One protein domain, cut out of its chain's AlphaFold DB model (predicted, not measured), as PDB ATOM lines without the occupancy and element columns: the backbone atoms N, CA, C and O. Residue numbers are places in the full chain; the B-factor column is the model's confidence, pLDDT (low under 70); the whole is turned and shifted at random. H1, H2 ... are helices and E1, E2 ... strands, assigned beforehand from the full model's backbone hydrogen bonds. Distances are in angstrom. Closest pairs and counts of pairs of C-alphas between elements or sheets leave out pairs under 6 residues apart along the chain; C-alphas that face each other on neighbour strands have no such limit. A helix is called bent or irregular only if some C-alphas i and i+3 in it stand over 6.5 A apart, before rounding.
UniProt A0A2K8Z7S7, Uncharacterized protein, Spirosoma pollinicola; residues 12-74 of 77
ATOM      1  N   GLU A  12     208.070 235.641 232.460       75.94
ATOM      2  CA  GLU A  12     207.738 234.627 231.453       75.94
ATOM      3  C   GLU A  12     208.954 233.786 231.027       75.94
ATOM      4  O   GLU A  12     208.879 232.563 231.031       75.94
ATOM      5  N   GLU A  13     210.096 234.422 230.747       82.19
ATOM      6  CA  GLU A  13     211.358 233.733 230.433       82.19
ATOM      7  C   GLU A  13     211.888 232.963 231.654       82.19
ATOM      8  O   GLU A  13     212.503 231.906 231.530       82.19
ATOM      9  N   LEU A  14     211.625 233.469 232.860       83.75
ATOM     10  CA  LEU A  14     212.009 232.812 234.104       83.75
ATOM     11  C   LEU A  14     211.183 231.540 234.332       83.75
ATOM     12  O   LEU A  14     211.755 230.515 234.684       83.75
ATOM     13  N   ILE A  15     209.870 231.592 234.082       85.38
ATOM     14  CA  ILE A  15     208.960 230.438 234.124       85.38
ATOM     15  C   ILE A  15     209.383 229.370 233.113       85.38
ATOM     16  O   ILE A  15     209.414 228.198 233.473       85.38
ATOM     17  N   ASP A  16     209.721 229.767 231.885       85.62
ATOM     18  CA  ASP A  16     210.115 228.843 230.807       85.62
ATOM     19  C   ASP A  16     211.387 228.048 231.150       85.62
ATOM     20  O   ASP A  16     211.553 226.893 230.763       85.62
ATOM     21  N   ARG A  17     212.271 228.644 231.958       86.81
ATOM     22  CA  ARG A  17     213.510 228.010 232.433       86.81
ATOM     23  C   ARG A  17     213.341 227.158 233.691       86.81
ATOM     24  O   ARG A  17     214.301 226.496 234.090       86.81
ATOM     25  N   ILE A  18     212.177 227.188 234.340       89.44
ATOM     26  CA  ILE A  18     211.880 226.313 235.478       89.44
ATOM     27  C   ILE A  18     211.360 224.982 234.945       89.44
ATOM     28  O   ILE A  18     210.446 224.928 234.128       89.44
ATOM     29  N   ASN A  19     211.896 223.885 235.466       89.38
ATOM     30  CA  ASN A  19     211.380 222.560 235.190       89.38
ATOM     31  C   ASN A  19     210.030 222.357 235.900       89.38
ATOM     32  O   ASN A  19     209.977 222.181 237.119       89.38
ATOM     33  N   LEU A  20     208.944 222.376 235.127       88.12
ATOM     34  CA  LEU A  20     207.575 222.152 235.602       88.12
ATOM     35  C   LEU A  20     207.156 220.675 235.585       88.12
ATOM     36  O   LEU A  20     206.040 220.359 235.977       88.12
ATOM     37  N   SER A  21     208.045 219.744 235.214       86.06
ATOM     38  CA  SER A  21     207.713 218.316 235.074       86.06
ATOM     39  C   SER A  21     207.251 217.640 236.373       86.06
ATOM     40  O   SER A  21     206.797 216.501 236.342       86.06
ATOM     41  N   GLY A  22     207.440 218.292 237.524       78.94
ATOM     42  CA  GLY A  22     206.944 217.839 238.826       78.94
ATOM     43  C   GLY A  22     205.479 218.195 239.100       78.94
ATOM     44  O   GLY A  22     204.983 217.848 240.168       78.94
ATOM     45  N   LEU A  23     204.812 218.892 238.178       86.31
ATOM     46  CA  LEU A  23     203.453 219.406 238.314       86.31
ATOM     47  C   LEU A  23     202.537 218.829 237.229       86.31
ATOM     48  O   LEU A  23     202.953 218.599 236.096       86.31
ATOM     49  N   SER A  24     201.263 218.631 237.561       85.88
ATOM     50  CA  SER A  24     200.211 218.347 236.575       85.88
ATOM     51  C   SER A  24     199.850 219.619 235.801       85.88
ATOM     52  O   SER A  24     199.973 220.711 236.343       85.88
ATOM     53  N   SER A  25     199.270 219.527 234.599       83.44
ATOM     54  CA  SER A  25     198.926 220.722 233.797       83.44
ATOM     55  C   SER A  25     198.031 221.751 234.511       83.44
ATOM     56  O   SER A  25     198.182 222.953 234.313       83.44
ATOM     57  N   ALA A  26     197.134 221.305 235.398       84.50
ATOM     58  CA  ALA A  26     196.333 222.204 236.239       84.50
ATOM     59  C   ALA A  26     197.168 222.912 237.333       84.50
ATOM     60  O   ALA A  26     196.897 224.056 237.712       84.50
ATOM     61  N   GLU A  27     198.195 222.235 237.845       86.88
ATOM     62  CA  GLU A  27     199.127 222.766 238.839       86.88
ATOM     63  C   GLU A  27     200.162 223.688 238.189       86.88
ATOM     64  O   GLU A  27     200.551 224.668 238.813       86.88
ATOM     65  N   GLU A  28     200.555 223.446 236.935       88.62
ATOM     66  CA  GLU A  28     201.461 224.320 236.179       88.62
ATOM     67  C   GLU A  28     200.900 225.741 236.069       88.62
ATOM     68  O   GLU A  28     201.595 226.715 236.361       88.62
ATOM     69  N   GLU A  29     199.632 225.880 235.679       87.00
ATOM     70  CA  GLU A  29     198.993 227.191 235.527       87.00
ATOM     71  C   GLU A  29     198.852 227.906 236.880       87.00
ATOM     72  O   GLU A  29     199.164 229.093 237.016       87.00
ATOM     73  N   THR A  30     198.490 227.156 237.923       88.75
ATOM     74  CA  THR A  30     198.374 227.687 239.287       88.75
ATOM     75  C   THR A  30     199.738 228.088 239.861       88.75
ATOM     76  O   THR A  30     199.862 229.144 240.487       88.75
ATOM     77  N   PHE A  31     200.779 227.295 239.602       89.62
ATOM     78  CA  PHE A  31     202.154 227.577 239.993       89.62
ATOM     79  C   PHE A  31     202.675 228.839 239.310       89.62
ATOM     80  O   PHE A  31     203.276 229.676 239.979       89.62
ATOM     81  N   LYS A  32     202.403 229.038 238.013       87.38
ATOM     82  CA  LYS A  32     202.773 230.271 237.295       87.38
ATOM     83  C   LYS A  32     202.170 231.504 237.969       87.38
ATOM     84  O   LYS A  32     202.885 232.467 238.242       87.38
ATOM     85  N   ILE A  33     200.881 231.455 238.313       88.31
ATOM     86  CA  ILE A  33     200.193 232.546 239.024       88.31
ATOM     87  C   ILE A  33     200.802 232.769 240.416       88.31
ATOM     88  O   ILE A  33     201.034 233.913 240.817       88.31
ATOM     89  N   TRP A  34     201.068 231.693 241.159       89.69
ATOM     90  CA  TRP A  34     201.711 231.765 242.472       89.69
ATOM     91  C   TRP A  34     203.118 232.366 242.383       89.69
ATOM     92  O   TRP A  34     203.471 233.233 243.188       89.69
ATOM     93  N   LEU A  35     203.894 231.970 241.374       87.00
ATOM     94  CA  LEU A  35     205.239 232.465 241.152       87.00
ATOM     95  C   LEU A  35     205.200 233.951 240.822       87.00
ATOM     96  O   LEU A  35     205.912 234.702 241.472       87.00
ATOM     97  N   ILE A  36     204.333 234.403 239.906       86.25
ATOM     98  CA  ILE A  36     204.156 235.831 239.572       86.25
ATOM     99  C   ILE A  36     203.882 236.669 240.830       86.25
ATOM    100  O   ILE A  36     204.450 237.748 240.989       86.25
ATOM    101  N   LYS A  37     203.054 236.160 241.751       86.06
ATOM    102  CA  LYS A  37     202.755 236.824 243.033       86.06
ATOM    103  C   LYS A  37     203.929 236.788 244.019       86.06
ATOM    104  O   LYS A  37     204.040 237.666 244.871       86.06
ATOM    105  N   SER A  38     204.816 235.808 243.895       84.31
ATOM    106  CA  SER A  38     205.962 235.586 244.779       84.31
ATOM    107  C   SER A  38     207.222 236.303 244.283       84.31
ATOM    108  O   SER A  38     208.271 235.689 244.087       84.31
ATOM    109  N   ALA A  39     207.141 237.629 244.135       79.06
ATOM    110  CA  ALA A  39     208.250 238.484 243.693       79.06
ATOM    111  C   ALA A  39     209.605 238.250 244.412       79.06
ATOM    112  O   ALA A  39     210.642 238.291 243.744       79.06
ATOM    113  N   PRO A  40     209.657 237.943 245.729       82.00
ATOM    114  CA  PRO A  40     210.923 237.646 246.403       82.00
ATOM    115  C   PRO A  40     211.660 236.427 245.825       82.00
ATOM    116  O   PRO A  40     212.889 236.399 245.817       82.00
ATOM    117  N   LEU A  41     210.928 235.433 245.310       84.19
ATOM    118  CA  LEU A  41     211.516 234.217 244.746       84.19
ATOM    119  C   LEU A  41     212.105 234.438 243.354       84.19
ATOM    120  O   LEU A  41     213.049 233.738 242.995       84.19
ATOM    121  N   HIS A  42     211.620 235.428 242.594       86.62
ATOM    122  CA  HIS A  42     212.128 235.713 241.244       86.62
ATOM    123  C   HIS A  42     213.629 235.969 241.255       86.62
ATOM    124  O   HIS A  42     214.355 235.410 240.444       86.62
ATOM    125  N   THR A  43     214.111 236.754 242.222       84.75
ATOM    126  CA  THR A  43     215.540 237.085 242.321       84.75
ATOM    127  C   THR A  43     216.375 235.852 242.669       84.75
ATOM    128  O   THR A  43     217.451 235.655 242.100       84.75
ATOM    129  N   SER A  44     215.884 235.000 243.572       87.88
ATOM    130  CA  SER A  44     216.567 233.760 243.961       87.88
ATOM    131  C   SER A  44     216.654 232.775 242.797       87.88
ATOM    132  O   SER A  44     217.726 232.234 242.533       87.88
ATOM    133  N   ILE A  45     215.555 232.598 242.060       88.50
ATOM    134  CA  ILE A  45     215.491 231.719 240.886       88.50
ATOM    135  C   ILE A  45     216.361 232.271 239.756       88.50
ATOM    136  O   ILE A  45     217.177 231.539 239.205       88.50
ATOM    137  N   GLU A  46     216.265 233.568 239.451       87.75
ATOM    138  CA  GLU A  46     217.127 234.227 238.463       87.75
ATOM    139  C   GLU A  46     218.609 234.031 238.812       87.75
ATOM    140  O   GLU A  46     219.425 233.710 237.946       87.75
ATOM    141  N   THR A  47     218.968 234.193 240.088       87.50
ATOM    142  CA  THR A  47     220.344 234.010 240.561       87.50
ATOM    143  C   THR A  47     220.804 232.563 240.403       87.50
ATOM    144  O   THR A  47     221.922 232.335 239.941       87.50
ATOM    145  N   ALA A  48     219.952 231.594 240.741       87.62
ATOM    146  CA  ALA A  48     220.234 230.175 240.571       87.62
ATOM    147  C   ALA A  48     220.460 229.823 239.090       87.62
ATOM    148  O   ALA A  48     221.515 229.301 238.726       87.62
ATOM    149  N   LEU A  49     219.534 230.235 238.225       86.38
ATOM    150  CA  LEU A  49     219.597 230.023 236.778       86.38
ATOM    151  C   LEU A  49     220.806 230.702 236.117       86.38
ATOM    152  O   LEU A  49     221.325 230.206 235.117       86.38
ATOM    153  N   ARG A  50     221.266 231.851 236.636       85.56
ATOM    154  CA  ARG A  50     222.492 232.520 236.156       85.56
ATOM    155  C   ARG A  50     223.772 231.811 236.582       85.56
ATOM    156  O   ARG A  50     224.775 231.932 235.889       85.56
ATOM    157  N   ARG A  51     223.747 231.114 237.714       86.94
ATOM    158  CA  ARG A  51     224.873 230.315 238.218       86.94
ATOM    159  C   ARG A  51     224.963 228.934 237.561       86.94
ATOM    160  O   ARG A  51     225.915 228.217 237.832       86.94
ATOM    161  N   GLY A  52     224.011 228.591 236.691       85.88
ATOM    162  CA  GLY A  52     223.959 227.298 236.011       85.88
ATOM    163  C   GLY A  52     223.215 226.217 236.794       85.88
ATOM    164  O   GLY A  52     223.246 225.068 236.382       85.88
ATOM    165  N   HIS A  53     222.537 226.565 237.892       89.00
ATOM    166  CA  HIS A  53     221.664 225.625 238.591       89.00
ATOM    167  C   HIS A  53     220.381 225.378 237.799       89.00
ATOM    168  O   HIS A  53     219.863 226.282 237.133       89.00
ATOM    169  N   SER A  54     219.840 224.176 237.956       88.56
ATOM    170  CA  SER A  54     218.490 223.848 237.511       88.56
ATOM    171  C   SER A  54     217.497 224.239 238.597       88.56
ATOM    172  O   SER A  54     217.793 224.170 239.788       88.56
ATOM    173  N   VAL A  55     216.310 224.688 238.203       90.50
ATOM    174  CA  VAL A  55     215.243 225.012 239.152       90.50
ATOM    175  C   VAL A  55     214.032 224.181 238.800       90.50
ATOM    176  O   VAL A  55     213.554 224.242 237.672       90.50
ATOM    177  N   LYS A  56     213.537 223.418 239.765       91.19
ATOM    178  CA  LYS A  56     212.384 222.540 239.619       91.19
ATOM    179  C   LYS A  56     211.214 223.072 240.427       91.19
ATOM    180  O   LYS A  56     211.370 223.440 241.592       91.19
ATOM    181  N   ALA A  57     210.046 223.133 239.803       90.56
ATOM    182  CA  ALA A  57     208.811 223.464 240.487       90.56
ATOM    183  C   ALA A  57     208.269 222.229 241.200       90.56
ATOM    184  O   ALA A  57     208.188 221.140 240.628       90.56
ATOM    185  N   CYS A  58     207.878 222.428 242.451       89.19
ATOM    186  CA  CYS A  58     207.316 221.393 243.291       89.19
ATOM    187  C   CYS A  58     206.019 221.912 243.907       89.19
ATOM    188  O   CYS A  58     205.926 223.062 244.344       89.19
ATOM    189  N   ALA A  59     205.022 221.041 243.950       89.44
ATOM    190  CA  ALA A  59     203.811 221.247 244.715       89.44
ATOM    191  C   ALA A  59     203.710 220.135 245.749       89.44
ATOM    192  O   ALA A  59     203.985 218.969 245.462       89.44
ATOM    193  N   ASN A  60     203.293 220.491 246.954       87.31
ATOM    194  CA  ASN A  60     202.873 219.518 247.942       87.31
ATOM    195  C   ASN A  60     201.462 219.833 248.368       87.31
ATOM    196  O   ASN A  60     201.150 220.922 248.848       87.31
ATOM    197  N   THR A  61     200.612 218.839 248.193       82.25
ATOM    198  CA  THR A  61     199.226 218.930 248.600       82.25
ATOM    199  C   THR A  61     199.086 218.236 249.945       82.25
ATOM    200  O   THR A  61     199.005 217.010 250.018       82.25
ATOM    201  N   TYR A  62     199.035 219.013 251.028       78.62
ATOM    202  CA  TYR A  62     198.805 218.494 252.374       78.62
ATOM    203  C   TYR A  62     197.438 218.942 252.898       78.62
ATOM    204  O   TYR A  62     197.117 220.126 252.929       78.62
ATOM    205  N   ARG A  63     196.595 217.983 253.317       70.06
ATOM    206  CA  ARG A  63     195.270 218.226 253.934       70.06
ATOM    207  C   ARG A  63     194.410 219.290 253.215       70.06
ATOM    208  O   ARG A  63     193.784 220.120 253.868       70.06
ATOM    209  N   ARG A  64     194.326 219.218 251.879       78.25
ATOM    210  CA  ARG A  64     193.572 220.140 250.992       78.25
ATOM    211  C   ARG A  64     194.168 221.543 250.813       78.25
ATOM    212  O   ARG A  64     193.499 222.397 250.242       78.25
ATOM    213  N   GLN A  65     195.391 221.786 251.268       80.06
ATOM    214  CA  GLN A  65     196.150 222.975 250.892       80.06
ATOM    215  C   GLN A  65     197.278 222.555 249.955       80.06
ATOM    216  O   GLN A  65     197.971 221.575 250.224       80.06
ATOM    217  N   THR A  66     197.416 223.269 248.842       83.75
ATOM    218  CA  THR A  66     198.515 223.079 247.896       83.75
ATOM    219  C   THR A  66     199.547 224.155 248.166       83.75
ATOM    220  O   THR A  66     199.290 225.341 247.958       83.75
ATOM    221  N   GLU A  67     200.702 223.735 248.661       88.12
ATOM    222  CA  GLU A  67     201.854 224.595 248.867       88.12
ATOM    223  C   GLU A  67     202.798 224.439 247.681       88.12
ATOM    224  O   GLU A  67     203.217 223.333 247.340       88.12
ATOM    225  N   TYR A  68     203.114 225.562 247.046       88.75
ATOM    226  CA  TYR A  68     204.065 225.622 245.948       88.75
ATOM    227  C   TYR A  68     205.427 226.062 246.467       88.75
ATOM    228  O   TYR A  68     205.529 226.950 247.317       88.75
ATOM    229  N   TRP A  69     206.481 225.465 245.926       89.62
ATOM    230  CA  TRP A  69     207.849 225.910 246.146       89.62
ATOM    231  C   TRP A  69     208.740 225.559 244.961       89.62
ATOM    232  O   TRP A  69     208.357 224.842 244.037       89.62
ATOM    233  N   VAL A  70     209.958 226.087 245.000       90.00
ATOM    234  CA  VAL A  70     211.000 225.794 244.021       90.00
ATOM    235  C   VAL A  70     212.150 225.072 244.695       90.00
ATOM    236  O   VAL A  70     212.588 225.453 245.781       90.00
ATOM    237  N   GLN A  71     212.640 224.029 244.044       90.56
ATOM    238  CA  GLN A  71     213.855 223.331 244.418       90.56
ATOM    239  C   GLN A  71     214.964 223.768 243.464       90.56
ATOM    240  O   GLN A  71     214.825 223.646 242.251       90.56
ATOM    241  N   ILE A  72     216.047 224.319 244.008       90.19
ATOM    242  CA  ILE A  72     217.245 224.639 243.233       90.19
ATOM    243  C   ILE A  72     218.134 223.401 243.282       90.19
ATOM    244  O   ILE A  72     218.606 223.021 244.351       90.19
ATOM    245  N   GLU A  73     218.310 222.760 242.136       86.69
ATOM    246  CA  GLU A  73     219.154 221.586 241.965       86.69
ATOM    247  C   GLU A  73     220.554 222.035 241.534       86.69
ATOM    248  O   GLU A  73     220.727 222.946 240.714       86.69
ATOM    249  N   GLU A  74     221.577 221.426 242.126       80.44
ATOM    250  CA  GLU A  74     222.954 221.653 241.700       80.44
ATOM    251  C   GLU A  74     223.135 221.160 240.259       80.44
ATOM    252  O   GLU A  74     222.527 220.154 239.889       80.44
TER     253      GLU A  74
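What this domain is: This is residues 12 to 74 of the 77 residues of an uncharacterized protein of Spirosoma pollinicola (UniProt A0A2K8Z7S7). A long two-stranded hairpin, E1 and E2, makes the longest axis of the domain, and three helices are gathered along one side of it. H2 packs on the half of the hairpin towards its turn and H3 on the half towards its open end, H2 and H3 making a corner where they follow each other, while the short H1 packs on H3 and stays away from the strands. The printed part has 63 residues, with three named helices followed by two named strands, H1 H2 H3 E1 E2; the sheet, in the order E1 - E2, is antiparallel, and the class is mixed, helices and strands. The whole is compact, with a radius of gyration of the C-alphas of 11.3 A, and its outline is elongated, spanning 35 by 22 by 18 A.

How they stand to each other: H1, residues 12 to 16, only just touches H3, residues 39 to 50, with 3 pairs of C-alphas within 8 A; residues 42 to 46 alone of H3 take part, and the closest C-alphas are those of Leu 14 and Glu 46, 6.9 A apart. H2, residues 25 to 37, is close to H1 but not clearly touching, the closest C-alphas being those of Ile 15 and Lys 32 at 7.0 A. H2 and H3 are also close but not clearly touching, with the C-alphas of Leu 35 and Leu 41 closest at 7.4 A, and they stand about perpendicular at 74 degrees. E1, residues 54 to 62, and E2, residues 65 to 73, form a hairpin and are antiparallel, their directions at 157 degrees. N 56 and O 71 are within hydrogen-bond range at 2.8 A, and so are N 67 and O 60 at 2.9 A. The closest C-alphas of H2 and E2 are those of Phe 31 and Tyr 68, 6.6 A apart. Those of H3 and E1 are Ile 45 and Val 55, 6.9 A apart. H1 is apart from E1 and E2. In H1 every O i to N i+4 pair is within hydrogen-bond range; in H2 it is 8 of 9 and in H3 6 of 8.

Where its parts are: H1 begins at C-alpha 12 (207.738, 234.627, 231.453) and is 6.3 A long. H2 is 19.0 A long from its first to its last C-alpha. H3 is 17.2 A long and neither bent nor irregular, but only just: C-alphas 40 and 43 are 6.2 A apart. E1 is 25.2 A long and begins at C-alpha 54 (218.490, 223.848, 237.511). E2 is 24.7 A long and ends at C-alpha 73 (219.154, 221.586, 241.965).

The domain as a whole: The two C-alphas farthest apart are those of Arg 51 and Arg 63, 35.6 A. The printed part, residues 12 to 74, has no cut. The link from H1 to H2, 8 residues, is short; the links from H2 to H3, H3 to E1 and E1 to E2 are tight. The mean pLDDT of the printed part is 86.0, and no printed residue is under 70.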